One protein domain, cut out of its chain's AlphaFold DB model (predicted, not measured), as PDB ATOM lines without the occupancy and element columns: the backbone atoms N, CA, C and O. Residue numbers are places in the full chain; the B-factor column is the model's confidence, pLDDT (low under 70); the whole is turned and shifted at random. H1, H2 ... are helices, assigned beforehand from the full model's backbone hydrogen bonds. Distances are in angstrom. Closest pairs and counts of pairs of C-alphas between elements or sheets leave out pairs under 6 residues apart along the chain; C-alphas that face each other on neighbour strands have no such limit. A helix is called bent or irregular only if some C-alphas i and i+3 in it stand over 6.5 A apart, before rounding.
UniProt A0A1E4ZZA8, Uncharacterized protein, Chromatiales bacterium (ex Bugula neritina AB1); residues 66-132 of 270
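This is residues 66 to 132 of the 270 residues of an uncharacterized protein of Chromatiales bacterium (ex Bugula neritina AB1) (UniProt A0A1E4ZZA8). A long, kinked helix, H4, runs along one side of this small helical domain and crosses H1 steeply, while the short H2 packs on residues 72 to 77 of H1 and H3 packs on H4. The four-residue H5 sits at one end, beyond the last residue of H4 and close to the first residues of H1. The printed part has 67 residues with five named helices, in the order H1, H2, H3, H4, H5, and no named strand; the class is all helix. It is compact, with a radius of gyration of the C-alphas of 10.8 A, and its outline is only just elongated, with spans of 33 by 22 by 18 A.

Find C-alpha 66 at (107.283, 129.085, 158.418); there H1 begins, and it runs through residues 66 to 79 over 19.8 A. H2, residues 82 to 86, measures 7.7 A; it is neither bent nor irregular, but only just: C-alphas 83 and 86 are 6.1 A apart. H3, residues 97 to 103, measures 9.8 A. Find C-alpha 108 at (127.967, 118.823, 154.105); from there H4, residues 108 to 126, runs 24.2 A. H4 is irregular, with C-alphas 113 and 116 7.6 A apart, and has a kink of 47 degrees near residue 116. H5, residues 129 to 132, measures 5.5 A and ends with C-alpha 132 at (102.062, 128.096, 166.920).

Start at H1: with residues 72 to 77 alone it touches H2, the closest C-alphas being those of Arg 73 and Ala 85, 4.4 A apart. H1 also touches H4, closest at the C-alphas of Ile 71 and Trp 122, 6.4 A apart, at a steep tilt of 64 degrees, opposite ways. H1 and H3 are near each other, with 7 pairs of C-alphas within 10 A. H3 touches H4, closest at the C-alphas of Ala 98 and Val 111, 6.0 A apart, at a steep tilt of 51 degrees, opposite ways. H5 is close to H1 but not clearly touching it; their closest C-alphas, those of Arg 67 and Tyr 131, are 6.5 A apart. H2 is apart from H4 and H5, and H3 is apart from H5. In H3 every O i to N i+4 pair is within hydrogen-bond range, against 8 of 10 in H1, 12 of 15 in H4 and 0 of 1 in H2, which has 1 of 2 O i to N i+3 pairs within range; H5 is too short for an O i to N i+4 pair.

Look for the two C-alphas farthest apart, those of Ala 109 and Ser 129, at 33.4 A. The printed part has no cut and no long link; the link from H2 to H3 is short, and the other three are tight. The mean pLDDT of the printed part is 97.2, and no printed residue is under 70.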
ATOM      1  N   PRO A  66     106.921 127.752 157.941       98.38
ATOM      2  CA  PRO A  66     107.283 129.085 158.418       98.38
ATOM      3  C   PRO A  66     107.722 129.087 159.892       98.38
ATOM      4  O   PRO A  66     108.677 129.788 160.230       98.38
ATOM      5  N   ARG A  67     107.112 128.251 160.749       98.38
ATOM      6  CA  ARG A  67     107.558 128.018 162.136       98.38
ATOM      7  C   ARG A  67     108.979 127.452 162.175       98.38
ATOM      8  O   ARG A  67     109.829 128.004 162.872       98.38
ATOM      9  N   ASN A  68     109.268 126.433 161.366       98.31
ATOM     10  CA  ASN A  68     110.618 125.876 161.232       98.31
ATOM     11  C   ASN A  68     111.649 126.932 160.790       98.31
ATOM     12  O   ASN A  68     112.750 127.017 161.339       98.31
ATOM     13  N   ALA A  69     111.282 127.798 159.841       98.50
ATOM     14  CA  ALA A  69     112.142 128.886 159.391       98.50
ATOM     15  C   ALA A  69     112.431 129.914 160.498       98.50
ATOM     16  O   ALA A  69     113.566 130.365 160.612       98.50
ATOM     17  N   VAL A  70     111.445 130.275 161.329       98.56
ATOM     18  CA  VAL A  70     111.663 131.178 162.477       98.56
ATOM     19  C   VAL A  70     112.680 130.583 163.445       98.56
ATOM     20  O   VAL A  70     113.666 131.249 163.757       98.56
ATOM     21  N   ILE A  71     112.489 129.325 163.847       98.62
ATOM     22  CA  ILE A  71     113.389 128.627 164.777       98.62
ATOM     23  C   ILE A  71     114.820 128.589 164.215       98.62
ATOM     24  O   ILE A  71     115.773 128.896 164.927       98.62
ATOM     25  N   MET A  72     114.984 128.302 162.920       98.69
ATOM     26  CA  MET A  72     116.295 128.308 162.258       98.69
ATOM     27  C   MET A  72     116.964 129.692 162.268       98.69
ATOM     28  O   MET A  72     118.162 129.798 162.541       98.69
ATOM     29  N   ARG A  73     116.205 130.773 162.033       98.56
ATOM     30  CA  ARG A  73     116.747 132.141 162.126       98.56
ATOM     31  C   ARG A  73     117.174 132.489 163.545       98.56
ATOM     32  O   ARG A  73     118.158 133.202 163.723       98.56
ATOM     33  N   GLU A  74     116.465 132.013 164.560       98.44
ATOM     34  CA  GLU A  74     116.876 132.228 165.949       98.44
ATOM     35  C   GLU A  74     118.147 131.454 166.292       98.44
ATOM     36  O   GLU A  74     119.087 132.043 166.833       98.44
ATOM     37  N   PHE A  75     118.217 130.185 165.886       98.50
ATOM     38  CA  PHE A  75     119.405 129.353 166.043       98.50
ATOM     39  C   PHE A  75     120.642 129.983 165.386       98.50
ATOM     40  O   PHE A  75     121.722 129.979 165.977       98.50
ATOM     41  N   SER A  76     120.480 130.615 164.216       98.06
ATOM     42  CA  SER A  76     121.571 131.287 163.491       98.06
ATOM     43  C   SER A  76     122.370 132.273 164.354       98.06
ATOM     44  O   SER A  76     123.588 132.389 164.203       98.06
ATOM     45  N   ARG A  77     121.701 132.953 165.299       96.06
ATOM     46  CA  ARG A  77     122.312 133.956 166.183       96.06
ATOM     47  C   ARG A  77     123.182 133.321 167.259       96.06
ATOM     48  O   ARG A  77     124.157 133.933 167.677       96.06
ATOM     49  N   ILE A  78     122.816 132.123 167.705       94.81
ATOM     50  CA  ILE A  78     123.529 131.376 168.743       94.81
ATOM     51  C   ILE A  78     124.715 130.644 168.118       94.81
ATOM     52  O   ILE A  78     125.834 130.760 168.607       94.81
ATOM     53  N   ALA A  79     124.481 129.978 166.986       95.44
ATOM     54  CA  ALA A  79     125.504 129.225 166.268       95.44
ATOM     55  C   ALA A  79     126.500 130.117 165.500       95.44
ATOM     56  O   ALA A  79     127.550 129.641 165.067       95.44
ATOM     57  N   GLY A  80     126.179 131.401 165.294       95.31
ATOM     58  CA  GLY A  80     127.017 132.335 164.538       95.31
ATOM     59  C   GLY A  80     127.093 132.013 163.041       95.31
ATOM     60  O   GLY A  80     128.128 132.250 162.419       95.31
ATOM     61  N   VAL A  81     126.017 131.462 162.464       95.44
ATOM     62  CA  VAL A  81     125.961 131.017 161.059       95.44
ATOM     63  C   VAL A  81     125.064 131.953 160.255       95.44
ATOM     64  O   VAL A  81     123.839 131.842 160.289       95.44
ATOM     65  N   SER A  82     125.672 132.884 159.519       95.62
ATOM     66  CA  SER A  82     124.961 133.941 158.786       95.62
ATOM     67  C   SER A  82     123.954 133.427 157.757       95.62
ATOM     68  O   SER A  82     122.899 134.022 157.575       95.62
ATOM     69  N   GLU A  83     124.251 132.303 157.114       97.00
ATOM     70  CA  GLU A  83     123.436 131.687 156.070       97.00
ATOM     71  C   GLU A  83     122.057 131.268 156.604       97.00
ATOM     72  O   GLU A  83     121.051 131.379 155.906       97.00
ATOM     73  N   LEU A  84     121.989 130.854 157.876       97.94
ATOM     74  CA  LEU A  84     120.749 130.429 158.526       97.94
ATOM     75  C   LEU A  84     119.861 131.615 158.947       97.94
ATOM     76  O   LEU A  84     118.666 131.433 159.186       97.94
ATOM     77  N   ALA A  85     120.406 132.836 159.014       97.44
ATOM     78  CA  ALA A  85     119.648 134.035 159.386       97.44
ATOM     79  C   ALA A  85     118.584 134.414 158.342       97.44
ATOM     80  O   ALA A  85     117.586 135.051 158.679       97.44
ATOM     81  N   GLU A  86     118.757 133.951 157.103       96.38
ATOM     82  CA  GLU A  86     117.840 134.160 155.979       96.38
ATOM     83  C   GLU A  86     116.901 132.966 155.754       96.38
ATOM     84  O   GLU A  86     116.306 132.831 154.679       96.38
ATOM     85  N   ALA A  87     116.760 132.070 156.742       98.19
ATOM     86  CA  ALA A  87     115.876 130.920 156.617       98.19
ATOM     87  C   ALA A  87     114.443 131.362 156.290       98.19
ATOM     88  O   ALA A  87     113.899 132.286 156.895       98.19
ATOM     89  N   ARG A  88     113.808 130.676 155.342       98.00
ATOM     90  CA  ARG A  88     112.451 130.917 154.848       98.00
ATOM     91  C   ARG A  88     111.740 129.572 154.698       98.00
ATOM     92  O   ARG A  88     112.383 128.523 154.705       98.00
ATOM     93  N   ALA A  89     110.413 129.597 154.597       97.38
ATOM     94  CA  ALA A  89     109.602 128.380 154.505       97.38
ATOM     95  C   ALA A  89     109.921 127.535 153.253       97.38
ATOM     96  O   ALA A  89     109.798 126.320 153.293       97.38
ATOM     97  N   ASP A  90     110.364 128.165 152.163       96.69
ATOM     98  CA  ASP A  90     110.767 127.534 150.895       96.69
ATOM     99  C   ASP A  90     112.053 126.692 150.995       96.69
ATOM    100  O   ASP A  90     112.250 125.783 150.188       96.69
ATOM    101  N   HIS A  91     112.910 126.939 151.992       97.75
ATOM    102  CA  HIS A  91     114.070 126.082 152.263       97.75
ATOM    103  C   HIS A  91     113.670 124.726 152.861       97.75
ATOM    104  O   HIS A  91     114.435 123.767 152.752       97.75
ATOM    105  N   TRP A  92     112.481 124.635 153.459       96.69
ATOM    106  CA  TRP A  92     111.933 123.408 154.027       96.69
ATOM    107  C   TRP A  92     111.061 122.717 152.982       96.69
ATOM    108  O   TRP A  92     109.972 123.181 152.649       96.69
ATOM    109  N   GLN A  93     111.563 121.617 152.428       90.44
ATOM    110  CA  GLN A  93     110.822 120.786 151.471       90.44
ATOM    111  C   GLN A  93     110.150 119.578 152.137       90.44
ATOM    112  O   GLN A  93     109.388 118.881 151.477       90.44
ATOM    113  N   ASP A  94     110.464 119.367 153.416       91.00
ATOM    114  CA  ASP A  94     110.081 118.264 154.293       91.00
ATOM    115  C   ASP A  94     110.623 118.563 155.709       91.00
ATOM    116  O   ASP A  94     111.128 119.659 155.974       91.00
ATOM    117  N   TRP A  95     110.567 117.583 156.613       92.62
ATOM    118  CA  TRP A  95     111.005 117.707 158.007       92.62
ATOM    119  C   TRP A  95     112.533 117.642 158.234       92.62
ATOM    120  O   TRP A  95     112.989 117.747 159.371       92.62
ATOM    121  N   SER A  96     113.358 117.474 157.195       95.38
ATOM    122  CA  SER A  96     114.816 117.358 157.333       95.38
ATOM    123  C   SER A  96     115.496 118.718 157.506       95.38
ATOM    124  O   SER A  96     115.735 119.454 156.541       95.38
ATOM    125  N   ALA A  97     115.938 118.996 158.734       96.94
ATOM    126  CA  ALA A  97     116.782 120.148 159.042       96.94
ATOM    127  C   ALA A  97     118.080 120.161 158.219       96.94
ATOM    128  O   ALA A  97     118.486 121.208 157.716       96.94
ATOM    129  N   ALA A  98     118.694 118.993 158.008       97.75
ATOM    130  CA  ALA A  98     119.905 118.857 157.204       97.75
ATOM    131  C   ALA A  98     119.699 119.326 155.754       97.75
ATOM    132  O   ALA A  98     120.523 120.075 155.221       97.75
ATOM    133  N   ARG A  99     118.583 118.935 155.120       97.06
ATOM    134  CA  ARG A  99     118.241 119.415 153.771       97.06
ATOM    135  C   ARG A  99     117.919 120.899 153.761       97.06
ATOM    136  O   ARG A  99     118.376 121.593 152.858       97.06
ATOM    137  N   ALA A 100     117.206 121.401 154.768       97.81
ATOM    138  CA  ALA A 100     116.946 122.832 154.885       97.81
ATOM    139  C   ALA A 100     118.258 123.632 154.966       97.81
ATOM    140  O   ALA A 100     118.440 124.589 154.214       97.81
ATOM    141  N   MET A 101     119.209 123.209 155.806       98.50
ATOM    142  CA  MET A 101     120.536 123.827 155.910       98.50
ATOM    143  C   MET A 101     121.306 123.780 154.581       98.50
ATOM    144  O   MET A 101     121.893 124.784 154.177       98.50
ATOM    145  N   ALA A 102     121.269 122.654 153.865       98.06
ATOM    146  CA  ALA A 102     121.890 122.540 152.545       98.06
ATOM    147  C   ALA A 102     121.246 123.486 151.513       98.06
ATOM    148  O   ALA A 102     121.955 124.148 150.756       98.06
ATOM    149  N   ASN A 103     119.916 123.621 151.526       97.88
ATOM    150  CA  ASN A 103     119.181 124.567 150.677       97.88
ATOM    151  C   ASN A 103     119.530 126.034 150.991       97.88
ATOM    152  O   ASN A 103     119.407 126.890 150.117       97.88
ATOM    153  N   MET A 104     119.997 126.315 152.210       97.38
ATOM    154  CA  MET A 104     120.518 127.621 152.636       97.38
ATOM    155  C   MET A 104     121.994 127.843 152.259       97.38
ATOM    156  O   MET A 104     122.544 128.904 152.540       97.38
ATOM    157  N   GLY A 105     122.632 126.875 151.595       97.25
ATOM    158  CA  GLY A 105     123.991 126.997 151.068       97.25
ATOM    159  C   GLY A 105     125.089 126.411 151.958       97.25
ATOM    160  O   GLY A 105     126.261 126.516 151.596       97.25
ATOM    161  N   LEU A 106     124.751 125.766 153.082       98.06
ATOM    162  CA  LEU A 106     125.749 125.064 153.892       98.06
ATOM    163  C   LEU A 106     126.261 123.828 153.143       98.06
ATOM    164  O   LEU A 106     125.491 123.013 152.633       98.06
ATOM    165  N   ASN A 107     127.581 123.643 153.127       97.88
ATOM    166  CA  ASN A 107     128.183 122.409 152.629       97.88
ATOM    167  C   ASN A 107     127.994 121.246 153.634       97.88
ATOM    168  O   ASN A 107     127.710 121.490 154.811       97.88
ATOM    169  N   PRO A 108     128.207 119.976 153.232       98.25
ATOM    170  CA  PRO A 108     127.967 118.823 154.105       98.25
ATOM    171  C   PRO A 108     128.710 118.859 155.449       98.25
ATOM    172  O   PRO A 108     128.170 118.421 156.462       98.25
ATOM    173  N   ALA A 109     129.927 119.412 155.487       98.00
ATOM    174  CA  ALA A 109     130.698 119.526 156.725       98.00
ATOM    175  C   ALA A 109     130.142 120.609 157.664       98.00
ATOM    176  O   ALA A 109     130.200 120.450 158.881       98.00
ATOM    177  N   GLN A 110     129.595 121.701 157.117       97.75
ATOM    178  CA  GLN A 110     128.882 122.713 157.902       97.75
ATOM    179  C   GLN A 110     127.563 122.155 158.443       97.75
ATOM    180  O   GLN A 110     127.288 122.325 159.625       97.75
ATOM    181  N   VAL A 111     126.786 121.440 157.621       98.38
ATOM    182  CA  VAL A 111     125.535 120.800 158.065       98.38
ATOM    183  C   VAL A 111     125.805 119.839 159.224       98.38
ATOM    184  O   VAL A 111     125.215 119.986 160.289       98.38
ATOM    185  N   ALA A 112     126.753 118.911 159.059       98.06
ATOM    186  CA  ALA A 112     127.088 117.930 160.092       98.06
ATOM    187  C   ALA A 112     127.552 118.570 161.411       98.06
ATOM    188  O   ALA A 112     127.318 118.012 162.477       98.06
ATOM    189  N   ARG A 113     128.193 119.746 161.350       97.81
ATOM    190  CA  ARG A 113     128.648 120.478 162.539       97.81
ATOM    191  C   ARG A 113     127.496 121.039 163.374       97.81
ATOM    192  O   ARG A 113     127.645 121.128 164.584       97.81
ATOM    193  N   HIS A 114     126.404 121.459 162.736       97.81
ATOM    194  CA  HIS A 114     125.336 122.223 163.389       97.81
ATOM    195  C   HIS A 114     124.036 121.442 163.580       97.81
ATOM    196  O   HIS A 114     123.161 121.909 164.303       97.81
ATOM    197  N   LEU A 115     123.889 120.278 162.938       98.00
ATOM    198  CA  LEU A 115     122.626 119.543 162.912       98.00
ATOM    199  C   LEU A 115     122.141 119.142 164.310       98.00
ATOM    200  O   LEU A 115     121.020 119.478 164.666       98.00
ATOM    201  N   GLU A 116     122.986 118.484 165.106       97.88
ATOM    202  CA  GLU A 116     122.599 117.998 166.439       97.88
ATOM    203  C   GLU A 116     122.218 119.151 167.384       97.88
ATOM    204  O   GLU A 116     121.198 119.098 168.066       97.88
ATOM    205  N   GLU A 117     123.006 120.230 167.384       97.94
ATOM    206  CA  GLU A 117     122.734 121.417 168.202       97.94
ATOM    207  C   GLU A 117     121.433 122.109 167.769       97.94
ATOM    208  O   GLU A 117     120.634 122.531 168.609       97.94
ATOM    209  N   PHE A 118     121.180 122.181 166.458       98.25
ATOM    210  CA  PHE A 118     119.921 122.696 165.937       98.25
ATOM    211  C   PHE A 118     118.736 121.816 166.340       98.25
ATOM    212  O   PHE A 118     117.712 122.354 166.742       98.25
ATOM    213  N   GLU A 119     118.843 120.489 166.249       97.69
ATOM    214  CA  GLU A 119     117.755 119.569 166.608       97.69
ATOM    215  C   GLU A 119     117.379 119.685 168.090       97.69
ATOM    216  O   GLU A 119     116.192 119.715 168.421       97.69
ATOM    217  N   GLN A 120     118.367 119.851 168.976       97.50
ATOM    218  CA  GLN A 120     118.129 120.146 170.393       97.50
ATOM    219  C   GLN A 120     117.430 121.502 170.570       97.50
ATOM    220  O   GLN A 120     116.376 121.581 171.205       97.50
ATOM    221  N   PHE A 121     117.957 122.558 169.941       98.12
ATOM    222  CA  PHE A 121     117.371 123.901 169.990       98.12
ATOM    223  C   PHE A 121     115.928 123.928 169.461       98.12
ATOM    224  O   PHE A 121     115.057 124.607 170.015       98.12
ATOM    225  N   TRP A 122     115.676 123.187 168.387       98.12
ATOM    226  CA  TRP A 122     114.379 123.044 167.751       98.12
ATOM    227  C   TRP A 122     113.393 122.282 168.636       98.12
ATOM    228  O   TRP A 122     112.257 122.735 168.793       98.12
ATOM    229  N   GLY A 123     113.825 121.182 169.263       95.19
ATOM    230  CA  GLY A 123     112.977 120.342 170.113       95.19
ATOM    231  C   GLY A 123     112.397 121.089 171.316       95.19
ATOM    232  O   GLY A 123     111.239 120.882 171.670       95.19
ATOM    233  N   GLU A 124     113.150 122.034 171.881       96.06
ATOM    234  CA  GLU A 124     112.700 122.902 172.980       96.06
ATOM    235  C   GLU A 124     111.622 123.926 172.575       96.06
ATOM    236  O   GLU A 124     111.024 124.563 173.441       96.06
ATOM    237  N   ARG A 125     111.402 124.143 171.270       97.25
ATOM    238  CA  ARG A 125     110.600 125.263 170.741       97.25
ATOM    239  C   ARG A 125     109.435 124.816 169.885       97.25
ATOM    240  O   ARG A 125     108.335 125.349 170.021       97.25
ATOM    241  N   PHE A 126     109.648 123.858 168.991       96.38
ATOM    242  CA  PHE A 126     108.664 123.514 167.968       96.38
ATOM    243  C   PHE A 126     107.323 123.064 168.556       96.38
ATOM    244  O   PHE A 126     106.269 123.441 168.033       96.38
ATOM    245  N   PHE A 127     107.371 122.315 169.663       94.62
ATOM    246  CA  PHE A 127     106.200 121.811 170.379       94.62
ATOM    247  C   PHE A 127     105.775 122.707 171.552       94.62
ATOM    248  O   PHE A 127     105.435 122.224 172.629       94.62
ATOM    249  N   THR A 128     105.790 124.026 171.354       96.88
ATOM    250  CA  THR A 128     105.357 125.006 172.362       96.88
ATOM    251  C   THR A 128     104.227 125.884 171.831       96.88
ATOM    252  O   THR A 128     104.096 126.106 170.624       96.88
ATOM    253  N   SER A 129     103.388 126.391 172.737       97.69
ATOM    254  CA  SER A 129     102.257 127.252 172.369       97.69
ATOM    255  C   SER A 129     102.714 128.550 171.690       97.69
ATOM    256  O   SER A 129     102.049 129.046 170.781       97.69
ATOM    257  N   GLU A 130     103.859 129.083 172.101       98.19
ATOM    258  CA  GLU A 130     104.445 130.339 171.644       98.19
ATOM    259  C   GLU A 130     104.743 130.316 170.142       98.19
ATOM    260  O   GLU A 130     104.543 131.315 169.454       98.19
ATOM    261  N   TYR A 131     105.166 129.165 169.614       98.38
ATOM    262  CA  TYR A 131     105.582 129.037 168.218       98.38
ATOM    263  C   TYR A 131     104.432 128.739 167.249       98.38
ATOM    264  O   TYR A 131     104.590 128.956 166.045       98.38
ATOM    265  N   CYS A 132     103.258 128.329 167.743       98.19
ATOM    266  CA  CYS A 132     102.062 128.096 166.920       98.19
ATOM    267  C   CYS A 132     101.629 129.337 166.122       98.19
ATOM    268  O   CYS A 132     100.979 129.214 165.084       98.19
TER     269      CYS A 132